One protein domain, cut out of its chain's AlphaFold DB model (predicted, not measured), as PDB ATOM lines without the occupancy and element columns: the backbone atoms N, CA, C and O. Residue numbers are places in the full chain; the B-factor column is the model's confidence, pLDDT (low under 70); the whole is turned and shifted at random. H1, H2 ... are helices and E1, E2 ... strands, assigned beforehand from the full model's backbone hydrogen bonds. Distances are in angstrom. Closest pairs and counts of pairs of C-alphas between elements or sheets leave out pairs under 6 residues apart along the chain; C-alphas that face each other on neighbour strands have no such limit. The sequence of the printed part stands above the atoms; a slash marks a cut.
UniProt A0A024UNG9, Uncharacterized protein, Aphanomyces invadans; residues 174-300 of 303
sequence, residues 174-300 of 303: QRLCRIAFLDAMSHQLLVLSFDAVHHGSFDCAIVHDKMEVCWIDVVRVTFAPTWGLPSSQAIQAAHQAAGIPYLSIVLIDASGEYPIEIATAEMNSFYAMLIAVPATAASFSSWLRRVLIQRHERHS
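This is residues 174 to 300 of the 303 residues of an uncharacterized protein of Aphanomyces invadans (UniProt A0A024UNG9). A strongly twisted wall of five strands has H1 and H4 over one face, two layers with helices on one face of the sheet; H3 folds back beside H4, and H2 lies off the sheet near H3. The 127 printed residues run H1 E1 E2 E3 H2 E4 E5 H3 H4, class mixed, helices and strands; the sheet's order is E1 - E2 - E3 - E4 - E5, all antiparallel. The whole is compact, with a radius of gyration of the C-alphas of 14.5 A, and only just elongated, spanning 44 by 29 by 27 A.

H1, residues 174 to 186, starts with C-alpha 174 at (186.170, 188.315, 208.902) and is 18.6 A long. E1 is residues 190 to 194, E2 201 to 210 (27.4 A) and E3 213 to 223 (30.0 A), a meander, each strand the antiparallel neighbour of the one before. H2 is residues 232 to 242, E4 247 to 253 (19.7 A), E5 256 to 259 and H3 264 to 274. H4, residues 280 to 299, is 28.6 A long and ends with C-alpha 299 at (221.970, 188.756, 215.117).

N 203 and O 193 of E2 and E1 are 2.8 A apart, N 206 and O 217 of E2 and E3 2.8 A, N 220 and O 250 of E3 and E4 2.8 A, and N 251 and O 258 of E4 and E5 2.8 A, each within hydrogen-bond range. H1 is on the sheet, over E2, at a height over the sheet of 10.1 A. H4 is on the sheet on the same face; its residues 280 to 285 alone touch H1, closest C-alphas Ala 281 and Met 185, 5.4 A, at a steep tilt of 67 degrees. H3 and H4 form a helical hairpin and touch, closest C-alphas Met 273 and Thr 280, 6.6 A, at a shallow tilt of 12 degrees, opposite ways. H2 is not on the sheet and is close to but not clearly touching H3, closest C-alphas Gln 236 and Tyr 271, 7.6 A. In H1, H2, H3 and H4 every O i to N i+4 pair is within hydrogen-bond range.

The two C-alphas farthest apart, Glu 212 and Ser 231, are 44.6 A apart. The printed part has no cut and no long link. Mean pLDDT of the printed part is 77.5; residues 228 to 246 and 274 to 279 are among those under 70.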
ATOM      1  N   GLN A 174     184.715 188.249 208.974       72.88
ATOM      2  CA  GLN A 174     186.170 188.315 208.902       72.88
ATOM      3  C   GLN A 174     186.640 189.767 208.914       72.88
ATOM      4  O   GLN A 174     187.476 190.129 209.739       72.88
ATOM      5  N   ARG A 175     186.071 190.618 208.057       73.00
ATOM      6  CA  ARG A 175     186.406 192.042 207.995       73.00
ATOM      7  C   ARG A 175     186.217 192.731 209.346       73.00
ATOM      8  O   ARG A 175     187.139 193.381 209.828       73.00
ATOM      9  N   LEU A 176     185.062 192.544 209.984       76.88
ATOM     10  CA  LEU A 176     184.757 193.106 211.302       76.88
ATOM     11  C   LEU A 176     185.715 192.592 212.384       76.88
ATOM     12  O   LEU A 176     186.158 193.372 213.223       76.88
ATOM     13  N   CYS A 177     186.083 191.308 212.342       77.94
ATOM     14  CA  CYS A 177     187.072 190.727 213.251       77.94
ATOM     15  C   CYS A 177     188.443 191.404 213.102       77.94
ATOM     16  O   CYS A 177     189.055 191.781 214.102       77.94
ATOM     17  N   ARG A 178     188.898 191.622 211.862       80.38
ATOM     18  CA  ARG A 178     190.170 192.302 211.575       80.38
ATOM     19  C   ARG A 178     190.157 193.765 212.004       80.38
ATOM     20  O   ARG A 178     191.111 194.212 212.632       80.38
ATOM     21  N   ILE A 179     189.067 194.484 211.723       81.50
ATOM     22  CA  ILE A 179     188.878 195.876 212.155       81.50
ATOM     23  C   ILE A 179     188.955 195.969 213.679       81.50
ATOM     24  O   ILE A 179     189.748 196.746 214.203       81.50
ATOM     25  N   ALA A 180     188.184 195.144 214.393       83.31
ATOM     26  CA  ALA A 180     188.172 195.142 215.855       83.31
ATOM     27  C   ALA A 180     189.550 194.799 216.446       83.31
ATOM     28  O   ALA A 180     189.950 195.360 217.464       83.31
ATOM     29  N   PHE A 181     190.297 193.897 215.803       83.94
ATOM     30  CA  PHE A 181     191.657 193.577 216.219       83.94
ATOM     31  C   PHE A 181     192.629 194.741 215.995       83.94
ATOM     32  O   PHE A 181     193.386 195.062 216.905       83.94
ATOM     33  N   LEU A 182     192.617 195.381 214.821       84.62
ATOM     34  CA  LEU A 182     193.486 196.530 214.535       84.62
ATOM     35  C   LEU A 182     193.178 197.718 215.451       84.62
ATOM     36  O   LEU A 182     194.100 198.356 215.959       84.62
ATOM     37  N   ASP A 183     191.896 197.962 215.721       85.12
ATOM     38  CA  ASP A 183     191.462 198.947 216.708       85.12
ATOM     39  C   ASP A 183     192.028 198.616 218.098       85.12
ATOM     40  O   ASP A 183     192.708 199.442 218.708       85.12
ATOM     41  N   ALA A 184     191.893 197.371 218.564       85.06
ATOM     42  CA  ALA A 184     192.505 196.936 219.818       85.06
ATOM     43  C   ALA A 184     194.046 197.046 219.816       85.06
ATOM     44  O   ALA A 184     194.638 197.388 220.840       85.06
ATOM     45  N   MET A 185     194.711 196.799 218.681       86.12
ATOM     46  CA  MET A 185     196.165 196.924 218.540       86.12
ATOM     47  C   MET A 185     196.654 198.367 218.650       86.12
ATOM     48  O   MET A 185     197.716 198.581 219.233       86.12
ATOM     49  N   SER A 186     195.884 199.350 218.177       85.44
ATOM     50  CA  SER A 186     196.218 200.776 218.329       85.44
ATOM     51  C   SER A 186     196.278 201.235 219.793       85.44
ATOM     52  O   SER A 186     196.979 202.190 220.120       85.44
ATOM     53  N   HIS A 187     195.620 200.504 220.698       85.69
ATOM     54  CA  HIS A 187     195.706 200.727 222.142       85.69
ATOM     55  C   HIS A 187     196.932 200.054 222.790       85.69
ATOM     56  O   HIS A 187     197.223 200.310 223.956       85.69
ATOM     57  N   GLN A 188     197.629 199.162 222.073       85.81
ATOM     58  CA  GLN A 188     198.748 198.355 222.586       85.81
ATOM     59  C   GLN A 188     200.098 198.717 221.953       85.81
ATOM     60  O   GLN A 188     201.140 198.546 222.588       85.81
ATOM     61  N   LEU A 189     200.090 199.160 220.696       87.38
ATOM     62  CA  LEU A 189     201.261 199.510 219.898       87.38
ATOM     63  C   LEU A 189     201.028 200.835 219.176       87.38
ATOM     64  O   LEU A 189     199.894 201.204 218.875       87.38
ATOM     65  N   LEU A 190     202.121 201.512 218.825       90.75
ATOM     66  CA  LEU A 190     202.055 202.661 217.933       90.75
ATOM     67  C   LEU A 190     201.865 202.162 216.495       90.75
ATOM     68  O   LEU A 190     202.835 201.844 215.810       90.75
ATOM     69  N   VAL A 191     200.612 202.058 216.054       90.69
ATOM     70  CA  VAL A 191     200.266 201.721 214.666       90.69
ATOM     71  C   VAL A 191     200.527 202.944 213.786       90.69
ATOM     72  O   VAL A 191     199.967 204.012 214.019       90.69
ATOM     73  N   LEU A 192     201.408 202.792 212.797       90.31
ATOM     74  CA  LEU A 192     201.834 203.858 211.887       90.31
ATOM     75  C   LEU A 192     200.954 203.910 210.638       90.31
ATOM     76  O   LEU A 192     200.604 204.987 210.158       90.31
ATOM     77  N   SER A 193     200.608 202.740 210.106       89.62
ATOM     78  CA  SER A 193     199.761 202.581 208.931       89.62
ATOM     79  C   SER A 193     199.072 201.216 208.975       89.62
ATOM     80  O   SER A 193     199.499 200.310 209.692       89.62
ATOM     81  N   PHE A 194     197.993 201.057 208.217       86.31
ATOM     82  CA  PHE A 194     197.367 199.758 208.001       86.31
ATOM     83  C   PHE A 194     196.704 199.694 206.629       86.31
ATOM     84  O   PHE A 194     196.367 200.719 206.033       86.31
ATOM     85  N   ASP A 195     196.509 198.474 206.141       75.62
ATOM     86  CA  ASP A 195     195.728 198.202 204.941       75.62
ATOM     87  C   ASP A 195     194.245 198.504 205.201       75.62
ATOM     88  O   ASP A 195     193.518 197.707 205.795       75.62
ATOM     89  N   ALA A 196     193.785 199.666 204.740       67.44
ATOM     90  CA  ALA A 196     192.399 200.105 204.896       67.44
ATOM     91  C   ALA A 196     191.397 199.300 204.047       67.44
ATOM     92  O   ALA A 196     190.185 199.450 204.214       67.44
ATOM     93  N   VAL A 197     191.875 198.460 203.124       60.56
ATOM     94  CA  VAL A 197     191.028 197.692 202.213       60.56
ATOM     95  C   VAL A 197     190.695 196.337 202.821       60.56
ATOM     96  O   VAL A 197     189.520 196.033 203.045       60.56
ATOM     97  N   HIS A 198     191.705 195.521 203.122       63.44
ATOM     98  CA  HIS A 198     191.493 194.158 203.618       63.44
ATOM     99  C   HIS A 198     191.781 194.002 205.108       63.44
ATOM    100  O   HIS A 198     191.522 192.922 205.658       63.44
ATOM    101  N   HIS A 199     192.292 195.055 205.758       76.12
ATOM    102  CA  HIS A 199     192.679 195.053 207.170       76.12
ATOM    103  C   HIS A 199     193.601 193.864 207.490       76.12
ATOM    104  O   HIS A 199     193.562 193.294 208.579       76.12
ATOM    105  N   GLY A 200     194.366 193.426 206.480       75.94
ATOM    106  CA  GLY A 200     195.175 192.212 206.510       75.94
ATOM    107  C   GLY A 200     196.631 192.475 206.869       75.94
ATOM    108  O   GLY A 200     197.351 191.532 207.181       75.94
ATOM    109  N   SER A 201     197.064 193.732 206.856       85.88
ATOM    110  CA  SER A 201     198.404 194.127 207.264       85.88
ATOM    111  C   SER A 201     198.407 195.470 207.980       85.88
ATOM    112  O   SER A 201     197.500 196.290 207.814       85.88
ATOM    113  N   PHE A 202     199.433 195.681 208.797       90.19
ATOM    114  CA  PHE A 202     199.689 196.954 209.452       90.19
ATOM    115  C   PHE A 202     201.175 197.151 209.735       90.19
ATOM    116  O   PHE A 202     201.894 196.188 210.013       90.19
ATOM    117  N   ASP A 203     201.609 198.407 209.696       90.81
ATOM    118  CA  ASP A 203     202.946 198.817 210.101       90.81
ATOM    119  C   ASP A 203     202.859 199.417 211.509       90.81
ATOM    120  O   ASP A 203     201.984 200.236 211.805       90.81
ATOM    121  N   CYS A 204     203.756 199.018 212.404       93.56
ATOM    122  CA  CYS A 204     203.792 199.530 213.770       93.56
ATOM    123  C   CYS A 204     205.220 199.746 214.265       93.56
ATOM    124  O   CYS A 204     206.156 199.089 213.814       93.56
ATOM    125  N   ALA A 205     205.370 200.672 215.206       92.12
ATOM    126  CA  ALA A 205     206.607 200.888 215.936       92.12
ATOM    127  C   ALA A 205     206.538 200.202 217.303       92.12
ATOM    128  O   ALA A 205     205.562 200.337 218.052       92.12
ATOM    129  N   ILE A 206     207.603 199.481 217.638       90.19
ATOM    130  CA  ILE A 206     207.732 198.721 218.873       90.19
ATOM    131  C   ILE A 206     208.958 199.224 219.611       90.19
ATOM    132  O   ILE A 206     210.083 199.112 219.136       90.19
ATOM    133  N   VAL A 207     208.721 199.785 220.793       87.12
ATOM    134  CA  VAL A 207     209.787 200.246 221.681       87.12
ATOM    135  C   VAL A 207     210.263 199.075 222.525       87.12
ATOM    136  O   VAL A 207     209.483 198.500 223.289       87.12
ATOM    137  N   HIS A 208     211.538 198.743 222.403       85.31
ATOM    138  CA  HIS A 208     212.232 197.775 223.231       85.31
ATOM    139  C   HIS A 208     212.955 198.518 224.341       85.31
ATOM    140  O   HIS A 208     213.767 199.391 224.063       85.31
ATOM    141  N   ASP A 209     212.659 198.163 225.586       81.88
ATOM    142  CA  ASP A 209     213.321 198.718 226.761       81.88
ATOM    143  C   ASP A 209     213.920 197.559 227.560       81.88
ATOM    144  O   ASP A 209     213.193 196.753 228.151       81.88
ATOM    145  N   LYS A 210     215.246 197.406 227.493       75.62
ATOM    146  CA  LYS A 210     215.972 196.328 228.166       75.62
ATOM    147  C   LYS A 210     217.098 196.927 228.992       75.62
ATOM    148  O   LYS A 210     218.214 196.983 228.497       75.62
ATOM    149  N   MET A 211     216.779 197.308 230.237       71.12
ATOM    150  CA  MET A 211     217.636 197.794 231.347       71.12
ATOM    151  C   MET A 211     218.675 198.883 230.996       71.12
ATOM    152  O   MET A 211     218.698 199.923 231.643       71.12
ATOM    153  N   GLU A 212     219.529 198.656 229.999       70.69
ATOM    154  CA  GLU A 212     220.661 199.488 229.581       70.69
ATOM    155  C   GLU A 212     220.611 199.895 228.093       70.69
ATOM    156  O   GLU A 212     221.355 200.784 227.683       70.69
ATOM    157  N   VAL A 213     219.727 199.298 227.279       74.38
ATOM    158  CA  VAL A 213     219.570 199.632 225.852       74.38
ATOM    159  C   VAL A 213     218.090 199.789 225.506       74.38
ATOM    160  O   VAL A 213     217.274 198.910 225.796       74.38
ATOM    161  N   CYS A 214     217.757 200.907 224.857       81.19
ATOM    162  CA  CYS A 214     216.434 201.174 224.307       81.19
ATOM    163  C   CYS A 214     216.540 201.384 222.796       81.19
ATOM    164  O   CYS A 214     217.368 202.169 222.332       81.19
ATOM    165  N   TRP A 215     215.711 200.678 222.030       87.38
ATOM    166  CA  TRP A 215     215.627 200.840 220.580       87.38
ATOM    167  C   TRP A 215     214.184 200.714 220.101       87.38
ATOM    168  O   TRP A 215     213.299 200.267 220.833       87.38
ATOM    169  N   ILE A 216     213.939 201.146 218.867       89.00
ATOM    170  CA  ILE A 216     212.621 201.090 218.243       89.00
ATOM    171  C   ILE A 216     212.739 200.281 216.963       89.00
ATOM    172  O   ILE A 216     213.496 200.658 216.073       89.00
ATOM    173  N   ASP A 217     211.955 199.214 216.871       92.19
ATOM    174  CA  ASP A 217     211.789 198.452 215.641       92.19
ATOM    175  C   ASP A 217     210.501 198.905 214.951       92.19
ATOM    176  O   ASP A 217     209.431 198.943 215.565       92.19
ATOM    177  N   VAL A 218     210.595 199.256 213.669       93.38
ATOM    178  CA  VAL A 218     209.421 199.468 212.815       93.38
ATOM    179  C   VAL A 218     209.183 198.188 212.039       93.38
ATOM    180  O   VAL A 218     210.071 197.707 211.340       93.38
ATOM    181  N   VAL A 219     207.995 197.608 212.173       94.75
ATOM    182  CA  VAL A 219     207.674 196.317 211.565       94.75
ATOM    183  C   VAL A 219     206.367 196.372 210.802       94.75
ATOM    184  O   VAL A 219     205.379 196.926 211.284       94.75
ATOM    185  N   ARG A 220     206.355 195.725 209.637       93.38
ATOM    186  CA  ARG A 220     205.145 195.347 208.919       93.38
ATOM    187  C   ARG A 220     204.730 193.952 209.329       93.38
ATOM    188  O   ARG A 220     205.506 193.001 209.229       93.38
ATOM    189  N   VAL A 221     203.487 193.838 209.756       91.00
ATOM    190  CA  VAL A 221     202.835 192.577 210.076       91.00
ATOM    191  C   VAL A 221     201.791 192.310 209.004       91.00
ATOM    192  O   VAL A 221     200.913 193.142 208.790       91.00
ATOM    193  N   THR A 222     201.855 191.146 208.362       85.69
ATOM    194  CA  THR A 222     200.875 190.725 207.353       85.69
ATOM    195  C   THR A 222     200.272 189.390 207.752       85.69
ATOM    196  O   THR A 222     200.984 188.401 207.925       85.69
ATOM    197  N   PHE A 223     198.952 189.348 207.887       78.88
ATOM    198  CA  PHE A 223     198.195 188.131 208.147       78.88
ATOM    199  C   PHE A 223     197.869 187.398 206.846       78.88
ATOM    200  O   PHE A 223     197.661 188.002 205.793       78.88
ATOM    201  N   ALA A 224     197.754 186.076 206.931       71.50
ATOM    202  CA  ALA A 224     197.270 185.266 205.829       71.50
ATOM    203  C   ALA A 224     195.831 185.669 205.442       71.50
ATOM    204  O   ALA A 224     195.025 186.005 206.320       71.50
ATOM    205  N   PRO A 225     195.453 185.554 204.153       65.94
ATOM    206  CA  PRO A 225     194.103 185.865 203.674       65.94
ATOM    207  C   PRO A 225     192.985 185.149 204.438       65.94
ATOM    208  O   PRO A 225     191.887 185.678 204.563       65.94
ATOM    209  N   THR A 226     193.280 183.984 205.009       64.94
ATOM    210  CA  THR A 226     192.352 183.137 205.762       64.94
ATOM    211  C   THR A 226     192.185 183.539 207.234       64.94
ATOM    212  O   THR A 226     191.312 183.019 207.929       64.94
ATOM    213  N   TRP A 227     192.991 184.469 207.750       72.81
ATOM    214  CA  TRP A 227     192.917 184.894 209.148       72.81
ATOM    215  C   TRP A 227     191.637 185.692 209.444       72.81
ATOM    216  O   TRP A 227     191.245 186.544 208.645       72.81
ATOM    217  N   GLY A 228     190.992 185.437 210.587       68.06
ATOM    218  CA  GLY A 228     189.717 186.058 210.983       68.06
ATOM    219  C   GLY A 228     188.459 185.309 210.515       68.06
ATOM    220  O   GLY A 228     187.353 185.788 210.741       68.06
ATOM    221  N   LEU A 229     188.602 184.144 209.871       67.06
ATOM    222  CA  LEU A 229     187.461 183.322 209.458       67.06
ATOM    223  C   LEU A 229     186.863 182.515 210.636       67.06
ATOM    224  O   LEU A 229     187.616 182.048 211.495       67.06
ATOM    225  N   PRO A 230     185.532 182.277 210.668       57.06
ATOM    226  CA  PRO A 230     184.856 181.553 211.755       57.06
ATOM    227  C   PRO A 230     185.293 180.088 211.930       57.06
ATOM    228  O   PRO A 230     185.184 179.545 213.025       57.06
ATOM    229  N   SER A 231     185.795 179.439 210.874       59.47
ATOM    230  CA  SER A 231     186.284 178.050 210.879       59.47
ATOM    231  C   SER A 231     187.788 177.946 211.169       59.47
ATOM    232  O   SER A 231     188.476 177.068 210.640       59.47
ATOM    233  N   SER A 232     188.315 178.836 212.017       56.97
ATOM    234  CA  SER A 232     189.756 178.999 212.257       56.97
ATOM    235  C   SER A 232     190.492 177.695 212.597       56.97
ATOM    236  O   SER A 232     191.628 177.536 212.169       56.97
ATOM    237  N   GLN A 233     189.846 176.727 213.258       59.69
ATOM    238  CA  GLN A 233     190.438 175.415 213.572       59.69
ATOM    239  C   GLN A 233     190.691 174.524 212.342       59.69
ATOM    240  O   GLN A 233     191.751 173.910 212.238       59.69
ATOM    241  N   ALA A 234     189.744 174.437 211.401       57.59
ATOM    242  CA  ALA A 234     189.909 173.620 210.192       57.59
ATOM    243  C   ALA A 234     190.945 174.246 209.253       57.59
ATOM    244  O   ALA A 234     191.821 173.566 208.716       57.59
ATOM    245  N   ILE A 235     190.891 175.573 209.136       56.62
ATOM    246  CA  ILE A 235     191.871 176.356 208.386       56.62
ATOM    247  C   ILE A 235     193.258 176.153 209.014       56.62
ATOM    248  O   ILE A 235     194.231 175.953 208.290       56.62
ATOM    249  N   GLN A 236     193.355 176.132 210.350       61.62
ATOM    250  CA  GLN A 236     194.622 175.928 211.058       61.62
ATOM    251  C   GLN A 236     195.216 174.566 210.757       61.62
ATOM    252  O   GLN A 236     196.401 174.483 210.436       61.62
ATOM    253  N   ALA A 237     194.402 173.513 210.817       63.28
ATOM    254  CA  ALA A 237     194.837 172.173 210.453       63.28
ATOM    255  C   ALA A 237     195.368 172.131 209.008       63.28
ATOM    256  O   ALA A 237     196.414 171.532 208.760       63.28
ATOM    257  N   ALA A 238     194.709 172.827 208.073       58.09
ATOM    258  CA  ALA A 238     195.151 172.913 206.682       58.09
ATOM    259  C   ALA A 238     196.487 173.661 206.528       58.09
ATOM    260  O   ALA A 238     197.389 173.173 205.855       58.09
ATOM    261  N   HIS A 239     196.662 174.804 207.193       59.69
ATOM    262  CA  HIS A 239     197.919 175.559 207.174       59.69
ATOM    263  C   HIS A 239     199.076 174.804 207.837       59.69
ATOM    264  O   HIS A 239     200.199 174.847 207.339       59.69
ATOM    265  N   GLN A 240     198.810 174.088 208.933       64.69
ATOM    266  CA  GLN A 240     199.798 173.227 209.583       64.69
ATOM    267  C   GLN A 240     200.206 172.064 208.675       64.69
ATOM    268  O   GLN A 240     201.396 171.786 208.552       64.69
ATOM    269  N   ALA A 241     199.244 171.427 208.001       62.53
ATOM    270  CA  ALA A 241     199.519 170.362 207.040       62.53
ATOM    271  C   ALA A 241     200.277 170.871 205.798       62.53
ATOM    272  O   ALA A 241     201.156 170.178 205.294       62.53
ATOM    273  N   ALA A 242     199.961 172.080 205.325       54.16
ATOM    274  CA  ALA A 242     200.583 172.694 204.151       54.16
ATOM    275  C   ALA A 242     201.912 173.414 204.453       54.16
ATOM    276  O   ALA A 242     202.612 173.813 203.525       54.16
ATOM    277  N   GLY A 243     202.254 173.620 205.728       58.16
ATOM    278  CA  GLY A 243     203.440 174.378 206.137       58.16
ATOM    279  C   GLY A 243     203.380 175.873 205.793       58.16
ATOM    280  O   GLY A 243     204.421 176.520 205.711       58.16
ATOM    281  N   ILE A 244     202.185 176.432 205.574       58.31
ATOM    282  CA  ILE A 244     202.006 177.833 205.168       58.31
ATOM    283  C   ILE A 244     201.824 178.705 206.422       58.31
ATOM    284  O   ILE A 244     200.858 178.496 207.165       58.31
ATOM    285  N   PRO A 245     202.689 179.707 206.669       66.00
ATOM    286  CA  PRO A 245     202.578 180.558 207.850       66.00
ATOM    287  C   PRO A 245     201.335 181.459 207.784       66.00
ATOM    288  O   PRO A 245     200.985 181.988 206.731       66.00
ATOM    289  N   TYR A 246     200.676 181.672 208.925       68.56
ATOM    290  CA  TYR A 246     199.533 182.599 209.032       68.56
ATOM    291  C   TYR A 246     199.910 184.069 209.114       68.56
ATOM    292  O   TYR A 246     199.036 184.936 209.112       68.56
ATOM    293  N   LEU A 247     201.191 184.338 209.293       82.06
ATOM    294  CA  LEU A 247     201.705 185.652 209.589       82.06
ATOM    295  C   LEU A 247     203.098 185.754 208.989       82.06
ATOM    296  O   LEU A 247     203.912 184.845 209.161       82.06
ATOM    297  N   SER A 248     203.381 186.873 208.342       86.88
ATOM    298  CA  SER A 248     204.739 187.309 208.060       86.88
ATOM    299  C   SER A 248     205.027 188.603 208.809       86.88
ATOM    300  O   SER A 248     204.150 189.448 208.999       86.88
ATOM    301  N   ILE A 249     206.269 188.729 209.272       91.81
ATOM    302  CA  ILE A 249     206.779 189.936 209.914       91.81
ATOM    303  C   ILE A 249     207.986 190.388 209.106       91.81
ATOM    304  O   ILE A 249     208.868 189.587 208.794       91.81
ATOM    305  N   VAL A 250     208.017 191.668 208.770       91.69
ATOM    306  CA  VAL A 250     209.110 192.306 208.041       91.69
ATOM    307  C   VAL A 250     209.566 193.503 208.860       91.69
ATOM    308  O   VAL A 250     208.752 194.354 209.202       91.69
ATOM    309  N   LEU A 251     210.852 193.565 209.194       92.88
ATOM    310  CA  LEU A 251     211.458 194.763 209.767       92.88
ATOM    311  C   LEU A 251     211.682 195.785 208.655       92.88
ATOM    312  O   LEU A 251     212.152 195.429 207.576       92.88
ATOM    313  N   ILE A 252     211.356 197.040 208.926       90.50
ATOM    314  CA  ILE A 252     211.516 198.150 207.996       90.50
ATOM    315  C   ILE A 252     212.492 199.141 208.615       90.50
ATOM    316  O   ILE A 252     212.272 199.632 209.722       90.50
ATOM    317  N   ASP A 253     213.546 199.471 207.881       86.94
ATOM    318  CA  ASP A 253     214.457 200.554 208.234       86.94
ATOM    319  C   ASP A 253     214.806 201.411 207.004       86.94
ATOM    320  O   ASP A 253     214.234 201.258 205.923       86.94
ATOM    321  N   ALA A 254     215.732 202.358 207.168       83.62
ATOM    322  CA  ALA A 254     216.151 203.250 206.088       83.62
ATOM    323  C   ALA A 254     216.876 202.533 204.930       83.62
ATOM    324  O   ALA A 254     216.943 203.074 203.827       83.62
ATOM    325  N   SER A 255     217.440 201.350 205.179       83.94
ATOM    326  CA  SER A 255     218.129 200.521 204.188       83.94
ATOM    327  C   SER A 255     217.212 199.536 203.463       83.94
ATOM    328  O   SER A 255     217.568 199.106 202.363       83.94
ATOM    329  N   GLY A 256     216.033 199.222 204.005       86.06
ATOM    330  CA  GLY A 256     215.011 198.463 203.289       86.06
ATOM    331  C   GLY A 256     214.122 197.591 204.172       86.06
ATOM    332  O   GLY A 256     213.828 197.915 205.321       86.06
ATOM    333  N   GLU A 257     213.663 196.487 203.582       90.38
ATOM    334  CA  GLU A 257     212.732 195.530 204.182       90.38
ATOM    335  C   GLU A 257     213.432 194.189 204.458       90.38
ATOM    336  O   GLU A 257     214.008 193.577 203.554       90.38
ATOM    337  N   TYR A 258     213.350 193.709 205.700       89.50
ATOM    338  CA  TYR A 258     214.035 192.505 206.173       89.50
ATOM    339  C   TYR A 258     213.034 191.505 206.761       89.50
ATOM    340  O   TYR A 258     212.546 191.703 207.880       89.50
ATOM    341  N   PRO A 259     212.706 190.419 206.038       88.56
ATOM    342  CA  PRO A 259     211.832 189.371 206.548       88.56
ATOM    343  C   PRO A 259     212.389 188.742 207.826       88.56
ATOM    344  O   PRO A 259     213.574 188.422 207.911       88.56
ATOM    345  N   ILE A 260     211.521 188.539 208.813       88.00
ATOM    346  CA  ILE A 260     211.878 187.907 210.081       88.00
ATOM    347  C   ILE A 260     211.474 186.438 210.036       88.00
ATOM    348  O   ILE A 260     210.296 186.104 209.894       88.00
ATOM    349  N   GLU A 261     212.453 185.552 210.205       85.75
ATOM    350  CA  GLU A 261     212.190 184.128 210.383       85.75
ATOM    351  C   GLU A 261     211.579 183.865 211.763       85.75
ATOM    352  O   GLU A 261     212.198 184.083 212.807       85.75
ATOM    353  N   ILE A 262     210.343 183.369 211.767       84.50
ATOM    354  CA  ILE A 262     209.619 183.021 212.988       84.50
ATOM    355  C   ILE A 262     209.841 181.537 213.265       84.50
ATOM    356  O   ILE A 262     209.485 180.679 212.458       84.50
ATOM    357  N   ALA A 263     210.404 181.221 214.430       83.81
ATOM    358  CA  ALA A 263     210.601 179.837 214.840       83.81
ATOM    359  C   ALA A 263     209.259 179.087 214.926       83.81
ATOM    360  O   ALA A 263     208.267 179.625 215.423       83.81
ATOM    361  N   THR A 264     209.241 177.809 214.538       80.50
ATOM    362  CA  THR A 264     208.029 176.967 214.544       80.50
ATOM    363  C   THR A 264     207.312 176.962 215.897       80.50
ATOM    364  O   THR A 264     206.088 176.989 215.949       80.50
ATOM    365  N   ALA A 265     208.060 176.977 217.007       82.31
ATOM    366  CA  ALA A 265     207.490 177.035 218.353       82.31
ATOM    367  C   ALA A 265     206.737 178.352 218.629       82.31
ATOM    368  O   ALA A 265     205.651 178.322 219.208       82.31
ATOM    369  N   GLU A 266     207.268 179.491 218.176       85.19
ATOM    370  CA  GLU A 266     206.614 180.798 218.319       85.19
ATOM    371  C   GLU A 266     205.384 180.898 217.414       85.19
ATOM    372  O   GLU A 266     204.342 181.382 217.848       85.19
ATOM    373  N   MET A 267     205.464 180.354 216.196       80.19
ATOM    374  CA  MET A 267     204.316 180.263 215.293       80.19
ATOM    375  C   MET A 267     203.202 179.371 215.879       80.19
ATOM    376  O   MET A 267     202.027 179.730 215.835       80.19
ATOM    377  N   ASN A 268     203.555 178.255 216.525       77.69
ATOM    378  CA  ASN A 268     202.601 177.401 217.240       77.69
ATOM    379  C   ASN A 268     201.973 178.101 218.454       77.69
ATOM    380  O   ASN A 268     200.773 177.959 218.695       77.69
ATOM    381  N   SER A 269     202.759 178.881 219.202       78.62
ATOM    382  CA  SER A 269     202.241 179.708 220.296       78.62
ATOM    383  C   SER A 269     201.278 180.777 219.779       78.62
ATOM    384  O   SER A 269     200.240 181.013 220.397       78.62
ATOM    385  N   PHE A 270     201.589 181.403 218.642       78.00
ATOM    386  CA  PHE A 270     200.688 182.323 217.957       78.00
ATOM    387  C   PHE A 270     199.372 181.643 217.564       78.00
ATOM    388  O   PHE A 270     198.302 182.178 217.860       78.00
ATOM    389  N   TYR A 271     199.422 180.426 217.016       72.12
ATOM    390  CA  TYR A 271     198.217 179.665 216.675       72.12
ATOM    391  C   TYR A 271     197.296 179.416 217.868       72.12
ATOM    392  O   TYR A 271     196.084 179.571 217.746       72.12
ATOM    393  N   ALA A 272     197.853 179.087 219.033       69.06
ATOM    394  CA  ALA A 272     197.057 178.886 220.240       69.06
ATOM    395  C   ALA A 272     196.350 180.176 220.704       69.06
ATOM    396  O   ALA A 272     195.222 180.118 221.194       69.06
ATOM    397  N   MET A 273     196.976 181.345 220.512       70.88
ATOM    398  CA  MET A 273     196.394 182.643 220.882       70.88
ATOM    399  C   MET A 273     195.246 183.076 219.962       70.88
ATOM    400  O   MET A 273     194.339 183.771 220.416       70.88
ATOM    401  N   LEU A 274     195.241 182.649 218.695       63.34
ATOM    402  CA  LEU A 274     194.201 183.012 217.724       63.34
ATOM    403  C   LEU A 274     192.812 182.436 218.032       63.34
ATOM    404  O   LEU A 274     191.811 182.975 217.565       63.34
ATOM    405  N   ILE A 275     192.736 181.352 218.804       56.31
ATOM    406  CA  ILE A 275     191.480 180.644 219.109       56.31
ATOM    407  C   ILE A 275     190.748 181.288 220.303       56.31
ATOM    408  O   ILE A 275     189.534 181.145 220.449       56.31
ATOM    409  N   ALA A 276     191.461 182.025 221.159       50.91
ATOM    410  CA  ALA A 276     190.931 182.549 222.413       50.91
ATOM    411  C   ALA A 276     190.402 183.991 222.266       50.91
ATOM    412  O   ALA A 276     191.086 184.964 222.581       50.91
ATOM    413  N   VAL A 277     189.153 184.151 221.822       46.06
ATOM    414  CA  VAL A 277     188.457 185.452 221.874       46.06
ATOM    415  C   VAL A 277     187.944 185.664 223.309       46.06
ATOM    416  O   VAL A 277     187.185 184.813 223.774       46.06
ATOM    417  N   PRO A 278     188.338 186.729 224.049       49.22
ATOM    418  CA  PRO A 278     188.805 188.041 223.581       49.22
ATOM    419  C   PRO A 278     190.216 188.462 224.074       49.22
ATOM    420  O   PRO A 278     190.488 189.648 224.234       49.22
ATOM    421  N   ALA A 279     191.152 187.539 224.316       50.81
ATOM    422  CA  ALA A 279     192.455 187.845 224.937       50.81
ATOM    423  C   ALA A 279     193.584 188.259 223.952       50.81
ATOM    424  O   ALA A 279     194.761 188.002 224.213       50.81
ATOM    425  N   THR A 280     193.270 188.862 222.800       72.88
ATOM    426  CA  THR A 280     194.133 188.760 221.602       72.88
ATOM    427  C   THR A 280     195.168 189.877 221.413       72.88
ATOM    428  O   THR A 280     196.322 189.560 221.139       72.88
ATOM    429  N   ALA A 281     194.831 191.162 221.582       77.88
ATOM    430  CA  ALA A 281     195.742 192.261 221.205       77.88
ATOM    431  C   ALA A 281     196.952 192.429 222.147       77.88
ATOM    432  O   ALA A 281     198.092 192.532 221.695       77.88
ATOM    433  N   ALA A 282     196.735 192.404 223.467       81.00
ATOM    434  CA  ALA A 282     197.820 192.530 224.449       81.00
ATOM    435  C   ALA A 282     198.769 191.316 224.422       81.00
ATOM    436  O   ALA A 282     199.994 191.466 224.462       81.00
ATOM    437  N   SER A 283     198.204 190.111 224.294       84.06
ATOM    438  CA  SER A 283     198.967 188.865 224.150       84.06
ATOM    439  C   SER A 283     199.771 188.856 222.848       84.06
ATOM    440  O   SER A 283     200.952 188.515 222.867       84.06
ATOM    441  N   PHE A 284     199.172 189.310 221.740       86.56
ATOM    442  CA  PHE A 284     199.859 189.455 220.459       86.56
ATOM    443  C   PHE A 284     201.000 190.477 220.528       86.56
ATOM    444  O   PHE A 284     202.110 190.162 220.120       86.56
ATOM    445  N   SER A 285     200.768 191.667 221.095       87.75
ATOM    446  CA  SER A 285     201.808 192.692 221.291       87.75
ATOM    447  C   SER A 285     202.988 192.153 222.109       87.75
ATOM    448  O   SER A 285     204.151 192.299 221.728       87.75
ATOM    449  N   SER A 286     202.691 191.443 223.202       88.50
ATOM    450  CA  SER A 286     203.703 190.816 224.060       88.50
ATOM    451  C   SER A 286     204.485 189.717 223.335       88.50
ATOM    452  O   SER A 286     205.697 189.583 223.514       88.50
ATOM    453  N   TRP A 287     203.803 188.922 222.511       90.31
ATOM    454  CA  TRP A 287     204.421 187.894 221.678       90.31
ATOM    455  C   TRP A 287     205.312 188.499 220.588       90.31
ATOM    456  O   TRP A 287     206.466 188.099 220.456       90.31
ATOM    457  N   LEU A 288     204.829 189.518 219.876       90.69
ATOM    458  CA  LEU A 288     205.572 190.192 218.813       90.69
ATOM    459  C   LEU A 288     206.869 190.811 219.351       90.69
ATOM    460  O   LEU A 288     207.939 190.584 218.790       90.69
ATOM    461  N   ARG A 289     206.809 191.487 220.508       90.00
ATOM    462  CA  ARG A 289     208.002 191.989 221.213       90.00
ATOM    463  C   ARG A 289     209.020 190.882 221.492       90.00
ATOM    464  O   ARG A 289     210.214 191.091 221.300       90.00
ATOM    465  N   ARG A 290     208.565 189.704 221.927       89.06
ATOM    466  CA  ARG A 290     209.434 188.556 222.230       89.06
ATOM    467  C   ARG A 290     210.131 188.015 220.982       89.06
ATOM    468  O   ARG A 290     211.331 187.766 221.036       89.06
ATOM    469  N   VAL A 291     209.397 187.871 219.875       89.31
ATOM    470  CA  VAL A 291     209.948 187.429 218.582       89.31
ATOM    471  C   VAL A 291     211.058 188.377 218.115       89.31
ATOM    472  O   VAL A 291     212.133 187.926 217.722       89.31
ATOM    473  N   LEU A 292     210.835 189.687 218.231       89.50
ATOM    474  CA  LEU A 292     211.812 190.708 217.841       89.50
ATOM    475  C   LEU A 292     213.052 190.734 218.748       89.50
ATOM    476  O   LEU A 292     214.174 190.806 218.249       89.50
ATOM    477  N   ILE A 293     212.886 190.574 220.067       86.56
ATOM    478  CA  ILE A 293     214.023 190.484 221.002       86.56
ATOM    479  C   ILE A 293     214.893 189.257 220.696       86.56
ATOM    480  O   ILE A 293     216.111 189.385 220.597       86.56
ATOM    481  N   GLN A 294     214.289 188.081 220.482       83.00
ATOM    482  CA  GLN A 294     215.042 186.865 220.139       83.00
ATOM    483  C   GLN A 294     215.831 187.027 218.829       83.00
ATOM    484  O   GLN A 294     216.942 186.512 218.700       83.00
ATOM    485  N   ARG A 295     215.275 187.757 217.854       82.12
ATOM    486  CA  ARG A 295     215.955 188.104 216.598       82.12
ATOM    487  C   ARG A 295     217.144 189.028 216.828       82.12
ATOM    488  O   ARG A 295     218.175 188.856 216.180       82.12
ATOM    489  N   HIS A 296     217.020 190.003 217.724       70.81
ATOM    490  CA  HIS A 296     218.133 190.872 218.095       70.81
ATOM    491  C   HIS A 296     219.262 190.068 218.759       70.81
ATOM    492  O   HIS A 296     220.402 190.164 218.330       70.81
ATOM    493  N   GLU A 297     218.948 189.179 219.704       70.75
ATOM    494  CA  GLU A 297     219.947 188.365 220.418       70.75
ATOM    495  C   GLU A 297     220.691 187.358 219.521       70.75
ATOM    496  O   GLU A 297     221.843 187.029 219.791       70.75
ATOM    497  N   ARG A 298     220.069 186.884 218.431       61.00
ATOM    498  CA  ARG A 298     220.708 185.980 217.450       61.00
ATOM    499  C   ARG A 298     221.567 186.691 216.408       61.00
ATOM    500  O   ARG A 298     222.451 186.064 215.832       61.00
ATOM    501  N   HIS A 299     221.277 187.960 216.134       56.16
ATOM    502  CA  HIS A 299     221.970 188.756 215.117       56.16
ATOM    503  C   HIS A 299     222.775 189.912 215.701       56.16
ATOM    504  O   HIS A 299     223.312 190.705 214.933       56.16
ATOM    505  N   SER A 300     222.878 190.004 217.027       39.91
ATOM    506  CA  SER A 300     223.864 190.861 217.664       39.91
ATOM    507  C   SER A 300     225.233 190.337 217.232       39.91
ATOM    508  O   SER A 300     225.563 189.189 217.557       39.91
TER     509      SER A 300